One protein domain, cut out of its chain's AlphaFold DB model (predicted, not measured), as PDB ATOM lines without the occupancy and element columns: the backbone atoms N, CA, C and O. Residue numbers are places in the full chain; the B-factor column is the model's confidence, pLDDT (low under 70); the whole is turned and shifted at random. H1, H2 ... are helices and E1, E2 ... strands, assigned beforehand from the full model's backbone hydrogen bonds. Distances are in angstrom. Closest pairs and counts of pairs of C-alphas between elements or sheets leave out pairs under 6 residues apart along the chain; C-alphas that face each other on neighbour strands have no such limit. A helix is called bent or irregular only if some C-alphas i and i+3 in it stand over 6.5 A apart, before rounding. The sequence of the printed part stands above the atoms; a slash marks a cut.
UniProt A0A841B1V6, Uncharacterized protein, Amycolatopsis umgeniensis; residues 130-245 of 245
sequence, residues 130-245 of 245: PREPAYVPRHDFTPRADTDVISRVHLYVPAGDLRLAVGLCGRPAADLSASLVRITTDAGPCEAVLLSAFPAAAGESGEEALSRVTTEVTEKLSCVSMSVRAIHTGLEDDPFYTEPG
ATOM      1  N   PRO A 130      24.810 103.207 -13.454       72.38
ATOM      2  CA  PRO A 130      25.554 103.050 -12.207       72.38
ATOM      3  C   PRO A 130      25.424 104.275 -11.288       72.38
ATOM      4  O   PRO A 130      25.687 104.156 -10.087       72.38
ATOM      5  N   ARG A 131      25.020 105.437 -11.829       74.06
ATOM      6  CA  ARG A 131      24.731 106.691 -11.117       74.06
ATOM      7  C   ARG A 131      23.444 106.683 -10.309       74.06
ATOM      8  O   ARG A 131      23.340 107.499  -9.399       74.06
ATOM      9  N   GLU A 132      22.525 105.755 -10.564       79.75
ATOM     10  CA  GLU A 132      21.253 105.695  -9.846       79.75
ATOM     11  C   GLU A 132      21.459 105.650  -8.325       79.75
ATOM     12  O   GLU A 132      22.347 104.926  -7.851       79.75
ATOM     13  N   PRO A 133      20.649 106.391  -7.550       79.44
ATOM     14  CA  PRO A 133      20.701 106.314  -6.102       79.44
ATOM     15  C   PRO A 133      20.462 104.895  -5.589       79.44
ATOM     16  O   PRO A 133      19.654 104.147  -6.141       79.44
ATOM     17  N   ALA A 134      21.150 104.522  -4.513       83.44
ATOM     18  CA  ALA A 134      20.972 103.225  -3.872       83.44
ATOM     19  C   ALA A 134      21.034 103.345  -2.352       83.44
ATOM     20  O   ALA A 134      21.832 104.107  -1.812       83.44
ATOM     21  N   TYR A 135      20.230 102.539  -1.660       85.50
ATOM     22  CA  TYR A 135      20.409 102.334  -0.230       85.50
ATOM     23  C   TYR A 135      21.707 101.558   0.023       85.50
ATOM     24  O   TYR A 135      21.994 100.571  -0.657       85.50
ATOM     25  N   VAL A 136      22.489 102.004   1.007       89.44
ATOM     26  CA  VAL A 136      23.809 101.442   1.328       89.44
ATOM     27  C   VAL A 136      23.778 100.823   2.729       89.44
ATOM     28  O   VAL A 136      23.839 101.561   3.716       89.44
ATOM     29  N   PRO A 137      23.705  99.484   2.847       90.38
ATOM     30  CA  PRO A 137      23.764  98.799   4.136       90.38
ATOM     31  C   PRO A 137      25.123  98.968   4.821       90.38
ATOM     32  O   PRO A 137      26.141  99.222   4.168       90.38
ATOM     33  N   ARG A 138      25.192  98.755   6.138       91.00
ATOM     34  CA  ARG A 138      26.483  98.699   6.838       91.00
ATOM     35  C   ARG A 138      27.250  97.426   6.513       91.00
ATOM     36  O   ARG A 138      26.685  96.342   6.379       91.00
ATOM     37  N   HIS A 139      28.572  97.555   6.477       89.75
ATOM     38  CA  HIS A 139      29.464  96.437   6.189       89.75
ATOM     39  C   HIS A 139      29.480  95.355   7.287       89.75
ATOM     40  O   HIS A 139      29.868  94.222   7.023       89.75
ATOM     41  N   ASP A 140      29.063  95.686   8.509       88.31
ATOM     42  CA  ASP A 140      29.066  94.788   9.670       88.31
ATOM     43  C   ASP A 140      27.721  94.071   9.904       88.31
ATOM     44  O   ASP A 140      27.555  93.378  10.909       88.31
ATOM     45  N   PHE A 141      26.767  94.210   8.973       83.44
ATOM     46  CA  PHE A 141      25.403  93.678   9.081       83.44
ATOM     47  C   PHE A 141      24.641  94.173  10.325       83.44
ATOM     48  O   PHE A 141      23.775  93.465  10.849       83.44
ATOM     49  N   THR A 142      24.938  95.382  10.805       88.69
ATOM     50  CA  THR A 142      24.052  96.109  11.722       88.69
ATOM     51  C   THR A 142      23.126  97.048  10.941       88.69
ATOM     52  O   THR A 142      23.501  97.491   9.852       88.69
ATOM     53  N   PRO A 143      21.912  97.355  11.442       87.88
ATOM     54  CA  PRO A 143      21.047  98.339  10.798       87.88
ATOM     55  C   PRO A 143      21.760  99.683  10.633       87.88
ATOM     56  O   PRO A 143      22.505 100.112  11.524       87.88
ATOM     57  N   ARG A 144      21.532 100.334   9.492       88.44
ATOM     58  CA  ARG A 144      22.055 101.670   9.206       88.44
ATOM     59  C   ARG A 144      21.427 102.694  10.157       88.44
ATOM     60  O   ARG A 144      20.258 102.580  10.514       88.44
ATOM     61  N   ALA A 145      22.202 103.695  10.567       86.88
ATOM     62  CA  ALA A 145      21.703 104.840  11.325       86.88
ATOM     63  C   ALA A 145      21.806 106.135  10.509       86.88
ATOM     64  O   ALA A 145      22.714 106.289   9.696       86.88
ATOM     65  N   ASP A 146      20.946 107.109  10.810       84.06
ATOM     66  CA  ASP A 146      20.923 108.432  10.156       84.06
ATOM     67  C   ASP A 146      22.224 109.237  10.333       84.06
ATOM     68  O   ASP A 146      22.471 110.216   9.636       84.06
ATOM     69  N   THR A 147      23.055 108.857  11.306       85.38
ATOM     70  CA  THR A 147      24.357 109.485  11.569       85.38
ATOM     71  C   THR A 147      25.494 108.883  10.751       85.38
ATOM     72  O   THR A 147      26.624 109.356  10.857       85.38
ATOM     73  N   ASP A 148      25.240 107.812  10.004       90.75
ATOM     74  CA  ASP A 148      26.272 107.154   9.212       90.75
ATOM     75  C   ASP A 148      26.651 108.005   8.008       90.75
ATOM     76  O   ASP A 148      25.805 108.594   7.339       90.75
ATOM     77  N   VAL A 149      27.946 108.038   7.708       92.62
ATOM     78  CA  VAL A 149      28.452 108.714   6.520       92.62
ATOM     79  C   VAL A 149      28.522 107.714   5.382       92.62
ATOM     80  O   VAL A 149      29.169 106.672   5.491       92.62
ATOM     81  N   ILE A 150      27.911 108.064   4.262       93.06
ATOM     82  CA  ILE A 150      27.986 107.310   3.022       93.06
ATOM     83  C   ILE A 150      29.078 107.897   2.157       93.06
ATOM     84  O   ILE A 150      29.091 109.100   1.903       93.06
ATOM     85  N   SER A 151      29.984 107.044   1.689       93.81
ATOM     86  CA  SER A 151      30.922 107.397   0.630       93.81
ATOM     87  C   SER A 151      30.470 106.788  -0.684       93.81
ATOM     88  O   SER A 151      30.155 105.597  -0.721       93.81
ATOM     89  N   ARG A 152      30.569 107.559  -1.759       93.94
ATOM     90  CA  ARG A 152      30.401 107.113  -3.135       93.94
ATOM     91  C   ARG A 152      31.650 107.471  -3.929       93.94
ATOM     92  O   ARG A 152      32.017 108.641  -4.037       93.94
ATOM     93  N   VAL A 153      32.317 106.462  -4.473       93.31
ATOM     94  CA  VAL A 153      33.573 106.617  -5.213       93.31
ATOM     95  C   VAL A 153      33.357 106.197  -6.654       93.31
ATOM     96  O   VAL A 153      33.010 105.048  -6.909       93.31
ATOM     97  N   HIS A 154      33.616 107.110  -7.589       92.81
ATOM     98  CA  HIS A 154      33.627 106.817  -9.019       92.81
ATOM     99  C   HIS A 154      35.054 106.527  -9.470       92.81
ATOM    100  O   HIS A 154      35.944 107.379  -9.385       92.81
ATOM    101  N   LEU A 155      35.262 105.325  -9.986       91.62
ATOM    102  CA  LEU A 155      36.512 104.854 -10.551       91.62
ATOM    103  C   LEU A 155      36.347 104.689 -12.056       91.62
ATOM    104  O   LEU A 155      35.383 104.111 -12.548       91.62
ATOM    105  N   TYR A 156      37.334 105.179 -12.791       90.12
ATOM    106  CA  TYR A 156      37.481 104.890 -14.204       90.12
ATOM    107  C   TYR A 156      38.510 103.780 -14.374       90.12
ATOM    108  O   TYR A 156      39.688 103.946 -14.027       90.12
ATOM    109  N   VAL A 157      38.054 102.660 -14.925       85.94
ATOM    110  CA  VAL A 157      38.879 101.494 -15.207       85.94
ATOM    111  C   VAL A 157      39.298 101.562 -16.676       85.94
ATOM    112  O   VAL A 157      38.446 101.556 -17.562       85.94
ATOM    113  N   PRO A 158      40.602 101.619 -16.990       75.75
ATOM    114  CA  PRO A 158      41.088 101.718 -18.366       75.75
ATOM    115  C   PRO A 158      41.022 100.364 -19.108       75.75
ATOM    116  O   PRO A 158      41.962  99.983 -19.800       75.75
ATOM    117  N   ALA A 159      39.933  99.618 -18.943       75.44
ATOM    118  CA  ALA A 159      39.667  98.326 -19.566       75.44
ATOM    119  C   ALA A 159      38.253  98.337 -20.153       75.44
ATOM    120  O   ALA A 159      37.374  98.955 -19.571       75.44
ATOM    121  N   GLY A 160      38.028  97.664 -21.282       80.75
ATOM    122  CA  GLY A 160      36.675  97.370 -21.791       80.75
ATOM    123  C   GLY A 160      36.173  95.978 -21.388       80.75
ATOM    124  O   GLY A 160      35.130  95.549 -21.855       80.75
ATOM    125  N   ASP A 161      36.953  95.260 -20.576       88.31
ATOM    126  CA  ASP A 161      36.658  93.912 -20.091       88.31
ATOM    127  C   ASP A 161      36.131  94.011 -18.654       88.31
ATOM    128  O   ASP A 161      36.863  94.426 -17.746       88.31
ATOM    129  N   LEU A 162      34.865  93.629 -18.465       92.12
ATOM    130  CA  LEU A 162      34.180  93.678 -17.178       92.12
ATOM    131  C   LEU A 162      34.873  92.803 -16.128       92.12
ATOM    132  O   LEU A 162      35.040  93.231 -14.989       92.12
ATOM    133  N   ARG A 163      35.357  91.615 -16.502       91.75
ATOM    134  CA  ARG A 163      36.033  90.689 -15.584       91.75
ATOM    135  C   ARG A 163      37.355  91.268 -15.092       91.75
ATOM    136  O   ARG A 163      37.676  91.208 -13.907       91.75
ATOM    137  N   LEU A 164      38.113  91.898 -15.991       90.38
ATOM    138  CA  LEU A 164      39.321  92.626 -15.596       90.38
ATOM    139  C   LEU A 164      38.986  93.783 -14.641       90.38
ATOM    140  O   LEU A 164      39.728  94.015 -13.683       90.38
ATOM    141  N   ALA A 165      37.876  94.489 -14.870       92.44
ATOM    142  CA  ALA A 165      37.425  95.551 -13.980       92.44
ATOM    143  C   ALA A 165      37.050  95.034 -12.582       92.44
ATOM    144  O   ALA A 165      37.477  95.643 -11.601       92.44
ATOM    145  N   VAL A 166      36.373  93.884 -12.466       93.81
ATOM    146  CA  VAL A 166      36.103  93.229 -11.169       93.81
ATOM    147  C   VAL A 166      37.399  92.986 -10.399       93.81
ATOM    148  O   VAL A 166      37.532  93.426  -9.254       93.81
ATOM    149  N   GLY A 167      38.393  92.373 -11.047       91.69
ATOM    150  CA  GLY A 167      39.691  92.102 -10.427       91.69
ATOM    151  C   GLY A 167      40.426  93.369  -9.971       91.69
ATOM    152  O   GLY A 167      41.018  93.390  -8.889       91.69
ATOM    153  N   LEU A 168      40.366  94.450 -10.756       91.44
ATOM    154  CA  LEU A 168      40.974  95.740 -10.398       91.44
ATOM    155  C   LEU A 168      40.231  96.444  -9.253       91.44
ATOM    156  O   LEU A 168      40.868  97.084  -8.411       91.44
ATOM    157  N   CYS A 169      38.906  96.311  -9.193       92.38
ATOM    158  CA  CYS A 169      38.060  96.901  -8.157       92.38
ATOM    159  C   CYS A 169      38.055  96.117  -6.841       92.38
ATOM    160  O   CYS A 169      37.743  96.707  -5.808       92.38
ATOM    161  N   GLY A 170      38.444  94.838  -6.837       91.81
ATOM    162  CA  GLY A 170      38.376  93.981  -5.650       91.81
ATOM    163  C   GLY A 170      39.121  94.537  -4.433       91.81
ATOM    164  O   GLY A 170      38.565  94.590  -3.337       91.81
ATOM    165  N   ARG A 171      40.359  95.020  -4.614       91.56
ATOM    166  CA  ARG A 171      41.126  95.614  -3.507       91.56
ATOM    167  C   ARG A 171      40.514  96.933  -3.006       91.56
ATOM    168  O   ARG A 171      40.276  97.015  -1.807       91.56
ATOM    169  N   PRO A 172      40.227  97.940  -3.854       93.00
ATOM    170  CA  PRO A 172      39.548  99.156  -3.402       93.00
ATOM    171  C   PRO A 172      38.202  98.892  -2.719       93.00
ATOM    172  O   PRO A 172      37.907  99.524  -1.709       93.00
ATOM    173  N   ALA A 173      37.408  97.945  -3.227       94.12
ATOM    174  CA  ALA A 173      36.149  97.546  -2.605       94.12
ATOM    175  C   ALA A 173      36.372  96.975  -1.197       94.12
ATOM    176  O   ALA A 173      35.676  97.365  -0.264       94.12
ATOM    177  N   ALA A 174      37.378  96.115  -1.018       92.06
ATOM    178  CA  ALA A 174      37.735  95.578   0.292       92.06
ATOM    179  C   ALA A 174      38.287  96.655   1.244       92.06
ATOM    180  O   ALA A 174      37.847  96.738   2.388       92.06
ATOM    181  N   ASP A 175      39.206  97.507   0.777       92.12
ATOM    182  CA  ASP A 175      39.833  98.563   1.586       92.12
ATOM    183  C   ASP A 175      38.785  99.575   2.101       92.12
ATOM    184  O   ASP A 175      38.884 100.075   3.228       92.12
ATOM    185  N   LEU A 176      37.760  99.862   1.293       93.56
ATOM    186  CA  LEU A 176      36.649 100.749   1.647       93.56
ATOM    187  C   LEU A 176      35.500 100.045   2.383       93.56
ATOM    188  O   LEU A 176      34.576 100.723   2.823       93.56
ATOM    189  N   SER A 177      35.551  98.720   2.545       93.12
ATOM    190  CA  SER A 177      34.423  97.919   3.038       93.12
ATOM    191  C   SER A 177      33.135  98.178   2.244       93.12
ATOM    192  O   SER A 177      32.063  98.341   2.829       93.12
ATOM    193  N   ALA A 178      33.245  98.220   0.913       94.44
ATOM    194  CA  ALA A 178      32.129  98.510   0.028       94.44
ATOM    195  C   ALA A 178      30.953  97.563   0.300       94.44
ATOM    196  O   ALA A 178      31.087  96.334   0.317       94.44
ATOM    197  N   SER A 179      29.792  98.164   0.532       93.94
ATOM    198  CA  SER A 179      28.525  97.455   0.675       93.94
ATOM    199  C   SER A 179      27.820  97.316  -0.658       93.94
ATOM    200  O   SER A 179      27.049  96.382  -0.826       93.94
ATOM    201  N   LEU A 180      28.092  98.211  -1.606       94.50
ATOM    202  CA  LEU A 180      27.582  98.107  -2.961       94.50
ATOM    203  C   LEU A 180      28.682  98.447  -3.968       94.50
ATOM    204  O   LEU A 180      29.402  99.435  -3.825       94.50
ATOM    205  N   VAL A 181      28.825  97.595  -4.975       95.44
ATOM    206  CA  VAL A 181      29.778  97.727  -6.078       95.44
ATOM    207  C   VAL A 181      28.995  97.607  -7.370       95.44
ATOM    208  O   VAL A 181      28.340  96.593  -7.579       95.44
ATOM    209  N   ARG A 182      29.074  98.614  -8.237       94.69
ATOM    210  CA  ARG A 182      28.500  98.591  -9.589       94.69
ATOM    211  C   ARG A 182      29.597  98.783 -10.611       94.69
ATOM    212  O   ARG A 182      30.422  99.674 -10.434       94.69
ATOM    213  N   ILE A 183      29.607  97.982 -11.667       93.56
ATOM    214  CA  ILE A 183      30.552  98.117 -12.777       93.56
ATOM    215  C   ILE A 183      29.785  97.983 -14.091       93.56
ATOM    216  O   ILE A 183      28.987  97.063 -14.241       93.56
ATOM    217  N   THR A 184      30.025  98.886 -15.040       90.88
ATOM    218  CA  THR A 184      29.422  98.842 -16.383       90.88
ATOM    219  C   THR A 184      30.458  99.098 -17.471       90.88
ATOM    220  O   THR A 184      31.411  99.856 -17.260       90.88
ATOM    221  N   THR A 185      30.262  98.481 -18.638       87.69
ATOM    222  CA  THR A 185      31.100  98.643 -19.840       87.69
ATOM    223  C   THR A 185      30.370  99.318 -21.007       87.69
ATOM    224  O   THR A 185      30.933  99.433 -22.093       87.69
ATOM    225  N   ASP A 186      29.125  99.759 -20.805       71.69
ATOM    226  CA  ASP A 186      28.197 100.183 -21.869       71.69
ATOM    227  C   ASP A 186      28.725 101.355 -22.727       71.69
ATOM    228  O   ASP A 186      28.580 101.384 -23.946       71.69
ATOM    229  N   ALA A 187      29.433 102.308 -22.112       58.59
ATOM    230  CA  ALA A 187      29.883 103.542 -22.768       58.59
ATOM    231  C   ALA A 187      31.384 103.567 -23.135       58.59
ATOM    232  O   ALA A 187      31.946 104.637 -23.396       58.59
ATOM    233  N   GLY A 188      32.057 102.410 -23.147       68.56
ATOM    234  CA  GLY A 188      33.491 102.294 -23.424       68.56
ATOM    235  C   GLY A 188      34.281 101.740 -22.231       68.56
ATOM    236  O   GLY A 188      33.916 100.695 -21.703       68.56
ATOM    237  N   PRO A 189      35.407 102.356 -21.820       79.62
ATOM    238  CA  PRO A 189      36.178 101.879 -20.670       79.62
ATOM    239  C   PRO A 189      35.303 101.809 -19.415       79.62
ATOM    240  O   PRO A 189      34.471 102.695 -19.217       79.62
ATOM    241  N   CYS A 190      35.484 100.778 -18.588       88.12
ATOM    242  CA  CYS A 190      34.530 100.488 -17.525       88.12
ATOM    243  C   CYS A 190      34.459 101.641 -16.519       88.12
ATOM    244  O   CYS A 190      35.479 102.191 -16.083       88.12
ATOM    245  N   GLU A 191      33.243 101.960 -16.098       90.75
ATOM    246  CA  GLU A 191      32.992 102.780 -14.922       90.75
ATOM    247  C   GLU A 191      32.659 101.857 -13.758       90.75
ATOM    248  O   GLU A 191      31.836 100.953 -13.898       90.75
ATOM    249  N   ALA A 192      33.300 102.089 -12.616       92.75
ATOM    250  CA  ALA A 192      32.991 101.400 -11.378       92.75
ATOM    251  C   ALA A 192      32.583 102.405 -10.300       92.75
ATOM    252  O   ALA A 192      33.243 103.426 -10.103       92.75
ATOM    253  N   VAL A 193      31.515 102.094  -9.578       93.88
ATOM    254  CA  VAL A 193      31.022 102.876  -8.448       93.88
ATOM    255  C   VAL A 193      31.068 102.008  -7.201       93.88
ATOM    256  O   VAL A 193      30.500 100.917  -7.177       93.88
ATOM    257  N   LEU A 194      31.747 102.499  -6.164       94.94
ATOM    258  CA  LEU A 194      31.840 101.845  -4.861       94.94
ATOM    259  C   LEU A 194      31.088 102.683  -3.826       94.94
ATOM    260  O   LEU A 194      31.418 103.856  -3.634       94.94
ATOM    261  N   LEU A 195      30.110 102.080  -3.152       94.56
ATOM    262  CA  LEU A 195      29.368 102.694  -2.058       94.56
ATOM    263  C   LEU A 195      29.631 101.969  -0.739       94.56
ATOM    264  O   LEU A 195      29.596 100.739  -0.664       94.56
ATOM    265  N   SER A 196      29.895 102.751   0.304       94.88
ATOM    266  CA  SER A 196      30.237 102.253   1.643       94.88
ATOM    267  C   SER A 196      29.542 103.092   2.708       94.88
ATOM    268  O   SER A 196      29.455 104.311   2.558       94.88
ATOM    269  N   ALA A 197      29.083 102.447   3.781       94.00
ATOM    270  CA  ALA A 197      28.493 103.105   4.942       94.00
ATOM    271  C   ALA A 197      29.443 103.028   6.145       94.00
ATOM    272  O   ALA A 197      29.826 101.937   6.586       94.00
ATOM    273  N   PHE A 198      29.807 104.194   6.678       93.69
ATOM    274  CA  PHE A 198      30.719 104.352   7.805       93.69
ATOM    275  C   PHE A 198      29.951 104.820   9.043       93.69
ATOM    276  O   PHE A 198      29.390 105.918   9.024       93.69
ATOM    277  N   PRO A 199      29.953 104.046  10.140       92.19
ATOM    278  CA  PRO A 199      29.310 104.487  11.366       92.19
ATOM    279  C   PRO A 199      30.022 105.709  11.963       92.19
ATOM    280  O   PRO A 199      31.255 105.814  11.938       92.19
ATOM    281  N   ALA A 200      29.239 106.626  12.531       88.94
ATOM    282  CA  ALA A 200      29.769 107.701  13.366       88.94
ATOM    283  C   ALA A 200      30.334 107.137  14.681       88.94
ATOM    284  O   ALA A 200      29.785 106.199  15.270       88.94
ATOM    285  N   ALA A 201      31.433 107.714  15.163       89.31
ATOM    286  CA  ALA A 201      31.982 107.371  16.466       89.31
ATOM    287  C   ALA A 201      31.104 107.927  17.603       89.31
ATOM    288  O   ALA A 201      30.354 108.890  17.448       89.31
ATOM    289  N   ALA A 202      31.196 107.323  18.790       88.75
ATOM    290  CA  ALA A 202      30.405 107.755  19.937       88.75
ATOM    291  C   ALA A 202      30.716 109.216  20.316       88.75
ATOM    292  O   ALA A 202      31.843 109.539  20.691       88.75
ATOM    293  N   GLY A 203      29.697 110.078  20.258       87.75
ATOM    294  CA  GLY A 203      29.821 111.508  20.560       87.75
ATOM    295  C   GLY A 203      30.402 112.356  19.424       87.75
ATOM    296  O   GLY A 203      30.582 113.553  19.625       87.75
ATOM    297  N   GLU A 204      30.675 111.758  18.263       91.62
ATOM    298  CA  GLU A 204      31.103 112.462  17.055       91.62
ATOM    299  C   GLU A 204      29.908 113.185  16.421       91.62
ATOM    300  O   GLU A 204      28.823 112.617  16.264       91.62
ATOM    301  N   SER A 205      30.091 114.453  16.070       87.94
ATOM    302  CA  SER A 205      29.110 115.192  15.277       87.94
ATOM    303  C   SER A 205      29.128 114.744  13.812       87.94
ATOM    304  O   SER A 205      30.121 114.217  13.316       87.94
ATOM    305  N   GLY A 206      28.043 115.002  13.074       84.62
ATOM    306  CA  GLY A 206      27.981 114.664  11.646       84.62
ATOM    307  C   GLY A 206      29.081 115.332  10.805       84.62
ATOM    308  O   GLY A 206      29.610 114.713   9.890       84.62
ATOM    309  N   GLU A 207      29.479 116.565  11.137       86.75
ATOM    310  CA  GLU A 207      30.559 117.284  10.440       86.75
ATOM    311  C   GLU A 207      31.939 116.658  10.708       86.75
ATOM    312  O   GLU A 207      32.738 116.490   9.784       86.75
ATOM    313  N   GLU A 208      32.204 116.255  11.953       91.31
ATOM    314  CA  GLU A 208      33.429 115.534  12.318       91.31
ATOM    315  C   GLU A 208      33.502 114.177  11.604       91.31
ATOM    316  O   GLU A 208      34.532 113.860  11.002       91.31
ATOM    317  N   ALA A 209      32.390 113.432  11.581       91.12
ATOM    318  CA  ALA A 209      32.295 112.155  10.881       91.12
ATOM    319  C   ALA A 209      32.535 112.315   9.371       91.12
ATOM    320  O   ALA A 209      33.330 111.570   8.792       91.12
ATOM    321  N   LEU A 210      31.910 113.313   8.733       90.44
ATOM    322  CA  LEU A 210      32.100 113.614   7.308       90.44
ATOM    323  C   LEU A 210      33.566 113.922   6.986       90.44
ATOM    324  O   LEU A 210      34.128 113.359   6.042       90.44
ATOM    325  N   SER A 211      34.201 114.784   7.782       91.31
ATOM    326  CA  SER A 211      35.602 115.171   7.602       91.31
ATOM    327  C   SER A 211      36.551 113.973   7.740       91.31
ATOM    328  O   SER A 211      37.421 113.749   6.886       91.31
ATOM    329  N   ARG A 212      36.342 113.145   8.773       94.75
ATOM    330  CA  ARG A 212      37.111 111.917   9.004       94.75
ATOM    331  C   ARG A 212      36.973 110.940   7.841       94.75
ATOM    332  O   ARG A 212      37.984 110.493   7.308       94.75
ATOM    333  N   VAL A 213      35.742 110.631   7.436       93.69
ATOM    334  CA  VAL A 213      35.471 109.644   6.379       93.69
ATOM    335  C   VAL A 213      35.993 110.126   5.028       93.69
ATOM    336  O   VAL A 213      36.614 109.348   4.312       93.69
ATOM    337  N   THR A 214      35.851 111.414   4.704       92.94
ATOM    338  CA  THR A 214      36.438 111.992   3.479       92.94
ATOM    339  C   THR A 214      37.951 111.787   3.434       92.94
ATOM    340  O   THR A 214      38.501 111.382   2.405       92.94
ATOM    341  N   THR A 215      38.628 112.044   4.557       93.50
ATOM    342  CA  THR A 215      40.080 111.871   4.680       93.50
ATOM    343  C   THR A 215      40.466 110.398   4.538       93.50
ATOM    344  O   THR A 215      41.309 110.068   3.708       93.50
ATOM    345  N   GLU A 216      39.791 109.506   5.268       94.50
ATOM    346  CA  GLU A 216      40.045 108.061   5.241       94.50
ATOM    347  C   GLU A 216      39.865 107.464   3.835       94.50
ATOM    348  O   GLU A 216      40.729 106.728   3.352       94.50
ATOM    349  N   VAL A 217      38.770 107.805   3.148       93.62
ATOM    350  CA  VAL A 217      38.490 107.341   1.779       93.62
ATOM    351  C   VAL A 217      39.563 107.842   0.813       93.62
ATOM    352  O   VAL A 217      40.089 107.067   0.013       93.62
ATOM    353  N   THR A 218      39.939 109.119   0.908       92.00
ATOM    354  CA  THR A 218      40.973 109.715   0.047       92.00
ATOM    355  C   THR A 218      42.332 109.042   0.247       92.00
ATOM    356  O   THR A 218      43.016 108.721  -0.727       92.00
ATOM    357  N   GLU A 219      42.721 108.781   1.497       92.50
ATOM    358  CA  GLU A 219      43.976 108.101   1.823       92.50
ATOM    359  C   GLU A 219      44.013 106.677   1.265       92.50
ATOM    360  O   GLU A 219      44.983 106.305   0.598       92.50
ATOM    361  N   LYS A 220      42.942 105.899   1.457       91.94
ATOM    362  CA  LYS A 220      42.829 104.528   0.929       91.94
ATOM    363  C   LYS A 220      42.897 104.488  -0.598       91.94
ATOM    364  O   LYS A 220      43.510 103.587  -1.170       91.94
ATOM    365  N   LEU A 221      42.335 105.495  -1.264       90.19
ATOM    366  CA  LEU A 221      42.342 105.590  -2.721       90.19
ATOM    367  C   LEU A 221      43.658 106.110  -3.315       90.19
ATOM    368  O   LEU A 221      43.884 105.954  -4.512       90.19
ATOM    369  N   SER A 222      44.565 106.673  -2.513       85.25
ATOM    370  CA  SER A 222      45.834 107.244  -3.001       85.25
ATOM    371  C   SER A 222      46.756 106.242  -3.718       85.25
ATOM    372  O   SER A 222      47.652 106.644  -4.460       85.25
ATOM    373  N   CYS A 223      46.541 104.942  -3.505       80.19
ATOM    374  CA  CYS A 223      47.389 103.861  -4.007       80.19
ATOM    375  C   CYS A 223      46.705 102.971  -5.060       80.19
ATOM    376  O   CYS A 223      47.239 101.908  -5.391       80.19
ATOM    377  N   VAL A 224      45.527 103.350  -5.566       84.94
ATOM    378  CA  VAL A 224      44.803 102.522  -6.543       84.94
ATOM    379  C   VAL A 224      45.394 102.670  -7.942       84.94
ATOM    380  O   VAL A 224      45.834 103.739  -8.353       84.94
ATOM    381  N   SER A 225      45.383 101.581  -8.708       80.56
ATOM    382  CA  SER A 225      45.893 101.529 -10.085       80.56
ATOM    383  C   SER A 225      44.905 102.066 -11.132       80.56
ATOM    384  O   SER A 225      45.078 101.826 -12.326       80.56
ATOM    385  N   MET A 226      43.851 102.753 -10.694       87.62
ATOM    386  CA  MET A 226      42.758 103.281 -11.514       87.62
ATOM    387  C   MET A 226      42.629 104.788 -11.317       87.62
ATOM    388  O   MET A 226      43.105 105.345 -10.329       87.62
ATOM    389  N   SER A 227      41.951 105.459 -12.245       87.75
ATOM    390  CA  SER A 227      41.697 106.892 -12.112       87.75
ATOM    391  C   SER A 227      40.477 107.121 -11.227       87.75
ATOM    392  O   SER A 227      39.361 106.780 -11.617       87.75
ATOM    393  N   VAL A 228      40.669 107.740 -10.063       90.69
ATOM    394  CA  VAL A 228      39.559 108.236  -9.238       90.69
ATOM    395  C   VAL A 228      38.962 109.463  -9.925       90.69
ATOM    396  O   VAL A 228      39.656 110.455 -10.144       90.69
ATOM    397  N   ARG A 229      37.691 109.382 -10.321       87.56
ATOM    398  CA  ARG A 229      36.978 110.464 -11.017       87.56
ATOM    399  C   ARG A 229      36.305 111.413 -10.047       87.56
ATOM    400  O   ARG A 229      36.389 112.623 -10.235       87.56
ATOM    401  N   ALA A 230      35.659 110.856  -9.032       87.62
ATOM    402  CA  ALA A 230      34.964 111.619  -8.016       87.62
ATOM    403  C   ALA A 230      34.881 110.824  -6.711       87.62
ATOM    404  O   ALA A 230      34.840 109.590  -6.720       87.62
ATOM    405  N   ILE A 231      34.857 111.555  -5.602       89.81
ATOM    406  CA  ILE A 231      34.577 111.044  -4.264       89.81
ATOM    407  C   ILE A 231      33.498 111.957  -3.700       89.81
ATOM    408  O   ILE A 231      33.705 113.166  -3.596       89.81
ATOM    409  N   HIS A 232      32.363 111.376  -3.343       90.31
ATOM    410  CA  HIS A 232      31.268 112.068  -2.685       90.31
ATOM    411  C   HIS A 232      31.064 111.452  -1.309       90.31
ATOM    412  O   HIS A 232      31.120 110.231  -1.157       90.31
ATOM    413  N   THR A 233      30.824 112.288  -0.308       89.25
ATOM    414  CA  THR A 233      30.490 111.849   1.046       89.25
ATOM    415  C   THR A 233      29.308 112.643   1.566       89.25
ATOM    416  O   THR A 233      29.270 113.860   1.386       89.25
ATOM    417  N   GLY A 234      28.372 111.981   2.232       86.44
ATOM    418  CA  GLY A 234      27.175 112.614   2.780       86.44
ATOM    419  C   GLY A 234      26.567 111.787   3.903       86.44
ATOM    420  O   GLY A 234      27.001 110.669   4.148       86.44
ATOM    421  N   LEU A 235      25.582 112.350   4.598       80.94
ATOM    422  CA  LEU A 235      24.799 111.634   5.619       80.94
ATOM    423  C   LEU A 235      23.514 111.018   5.035       80.94
ATOM    424  O   LEU A 235      22.861 110.196   5.671       80.94
ATOM    425  N   GLU A 236      23.147 111.413   3.813       75.31
ATOM    426  CA  GLU A 236      21.987 110.878   3.094       75.31
ATOM    427  C   GLU A 236      22.276 109.491   2.502       75.31
ATOM    428  O   GLU A 236      23.427 109.048   2.444       75.31
ATOM    429  N   ASP A 237      21.223 108.777   2.088       63.28
ATOM    430  CA  ASP A 237      21.326 107.410   1.558       63.28
ATOM    431  C   ASP A 237      22.293 107.288   0.384       63.28
ATOM    432  O   ASP A 237      23.058 106.323   0.327       63.28
ATOM    433  N   ASP A 238      22.343 108.336  -0.436       64.19
ATOM    434  CA  ASP A 238      23.335 108.550  -1.473       64.19
ATOM    435  C   ASP A 238      23.695 110.048  -1.530       64.19
ATOM    436  O   ASP A 238      22.800 110.875  -1.716       64.19
ATOM    437  N   PRO A 239      24.976 110.444  -1.405       58.62
ATOM    438  CA  PRO A 239      25.375 111.849  -1.523       58.62
ATOM    439  C   PRO A 239      25.095 112.458  -2.910       58.62
ATOM    440  O   PRO A 239      25.191 113.673  -3.062       58.62
ATOM    441  N   PHE A 240      24.752 111.636  -3.907       65.31
ATOM    442  CA  PHE A 240      24.334 112.039  -5.247       65.31
ATOM    443  C   PHE A 240      22.805 112.120  -5.418       65.31
ATOM    444  O   PHE A 240      22.342 112.578  -6.458       65.31
ATOM    445  N   TYR A 241      22.003 111.736  -4.410       51.66
ATOM    446  CA  TYR A 241      20.527 111.737  -4.470       51.66
ATOM    447  C   TYR A 241      19.923 113.106  -4.841       51.66
ATOM    448  O   TYR A 241      18.799 113.185  -5.335       51.66
ATOM    449  N   THR A 242      20.664 114.194  -4.613       46.03
ATOM    450  CA  THR A 242      20.216 115.573  -4.855       46.03
ATOM    451  C   THR A 242      20.748 116.202  -6.146       46.03
ATOM    452  O   THR A 242      20.303 117.299  -6.499       46.03
ATOM    453  N   GLU A 243      21.653 115.544  -6.877       44.91
ATOM    454  CA  GLU A 243      22.117 116.040  -8.176       44.91
ATOM    455  C   GLU A 243      21.179 115.545  -9.294       44.91
ATOM    456  O   GLU A 243      20.892 114.350  -9.372       44.91
ATOM    457  N   PRO A 244      20.648 116.433 -10.158       40.31
ATOM    458  CA  PRO A 244      19.863 115.996 -11.305       40.31
ATOM    459  C   PRO A 244      20.765 115.232 -12.283       40.31
ATOM    460  O   PRO A 244      21.809 115.751 -12.683       40.31
ATOM    461  N   GLY A 245      20.342 114.014 -12.637       44.00
ATOM    462  CA  GLY A 245      20.951 113.194 -13.691       44.00
ATOM    463  C   GLY A 245      20.881 113.826 -15.075       44.00
ATOM    464  O   GLY A 245      19.974 114.660 -15.316       44.00
TER     465      GLY A 245
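Overview. This is residues 130 to 245 of the 245 residues of an uncharacterized protein of Amycolatopsis umgeniensis (UniProt A0A841B1V6). A twisted sheet of four strands has two helices, H1 and H2, over one face, set end to end and meeting at a corner; this makes two layers, helices on one face of a sheet. The other face has no named helix, and the ends, residues 130 to 134 and 239 to 245, lie on that side. The printed part has 116 residues, running E1 H1 E2 E3 H2 E4; the sheet's order is E2 - E3 - E1 - E4, all antiparallel, and the class is mixed. It is compact, with a radius of gyration of the C-alphas of 14.0 A, and spans 45 by 30 by 24 A.

Along the chain. Residues 130 to 148 hold no named element. Find C-alpha 149 at (28.452, 108.714, 6.520); from there E1 runs to residue 156, 22.9 A. H1, residues 162 to 175, 20.2 A, is irregular, only just: C-alphas 168 and 171 are 6.9 A apart. E2, residues 180 to 184, 13.6 A, and E3, residues 191 to 198, 22.9 A, form a hairpin. H2, residues 206 to 221, 22.2 A, precedes E4, residues 227 to 234, 21.6 A, ending at (27.175, 112.614, 2.780).

Arrangement. Look for N 153 and O 194, 2.9 A, between E1 and E3; N 182 and O 193, 2.9 A, between E2 and E3; N 152 and O 232, 2.8 A, between E1 and E4. E1, H1, E2 and E3, H2, E4 are split strand-helix-strand units, another strand lying between their two strands, with right-handed crossovers. H1 is over E2 and E3, at a height over the sheet of 9.1 A. H2 is over E1 and only just E4, at 8.3 A. H1 and H2 only just touch, only at their ends, with 3 pairs of C-alphas within 8 A, the closest Asp 175 and Lys 220, 6.7 A. Every O i to N i+4 pair is within hydrogen-bond range in H2, and 8 of 10 in H1.

Size, cuts and confidence. The C-alphas of Gly 160 and Gly 203 are farthest apart, 45.2 A. The printed part has no cut, and no link is long. Confidence is under 70 at residues 187 to 188 and 237 to 245.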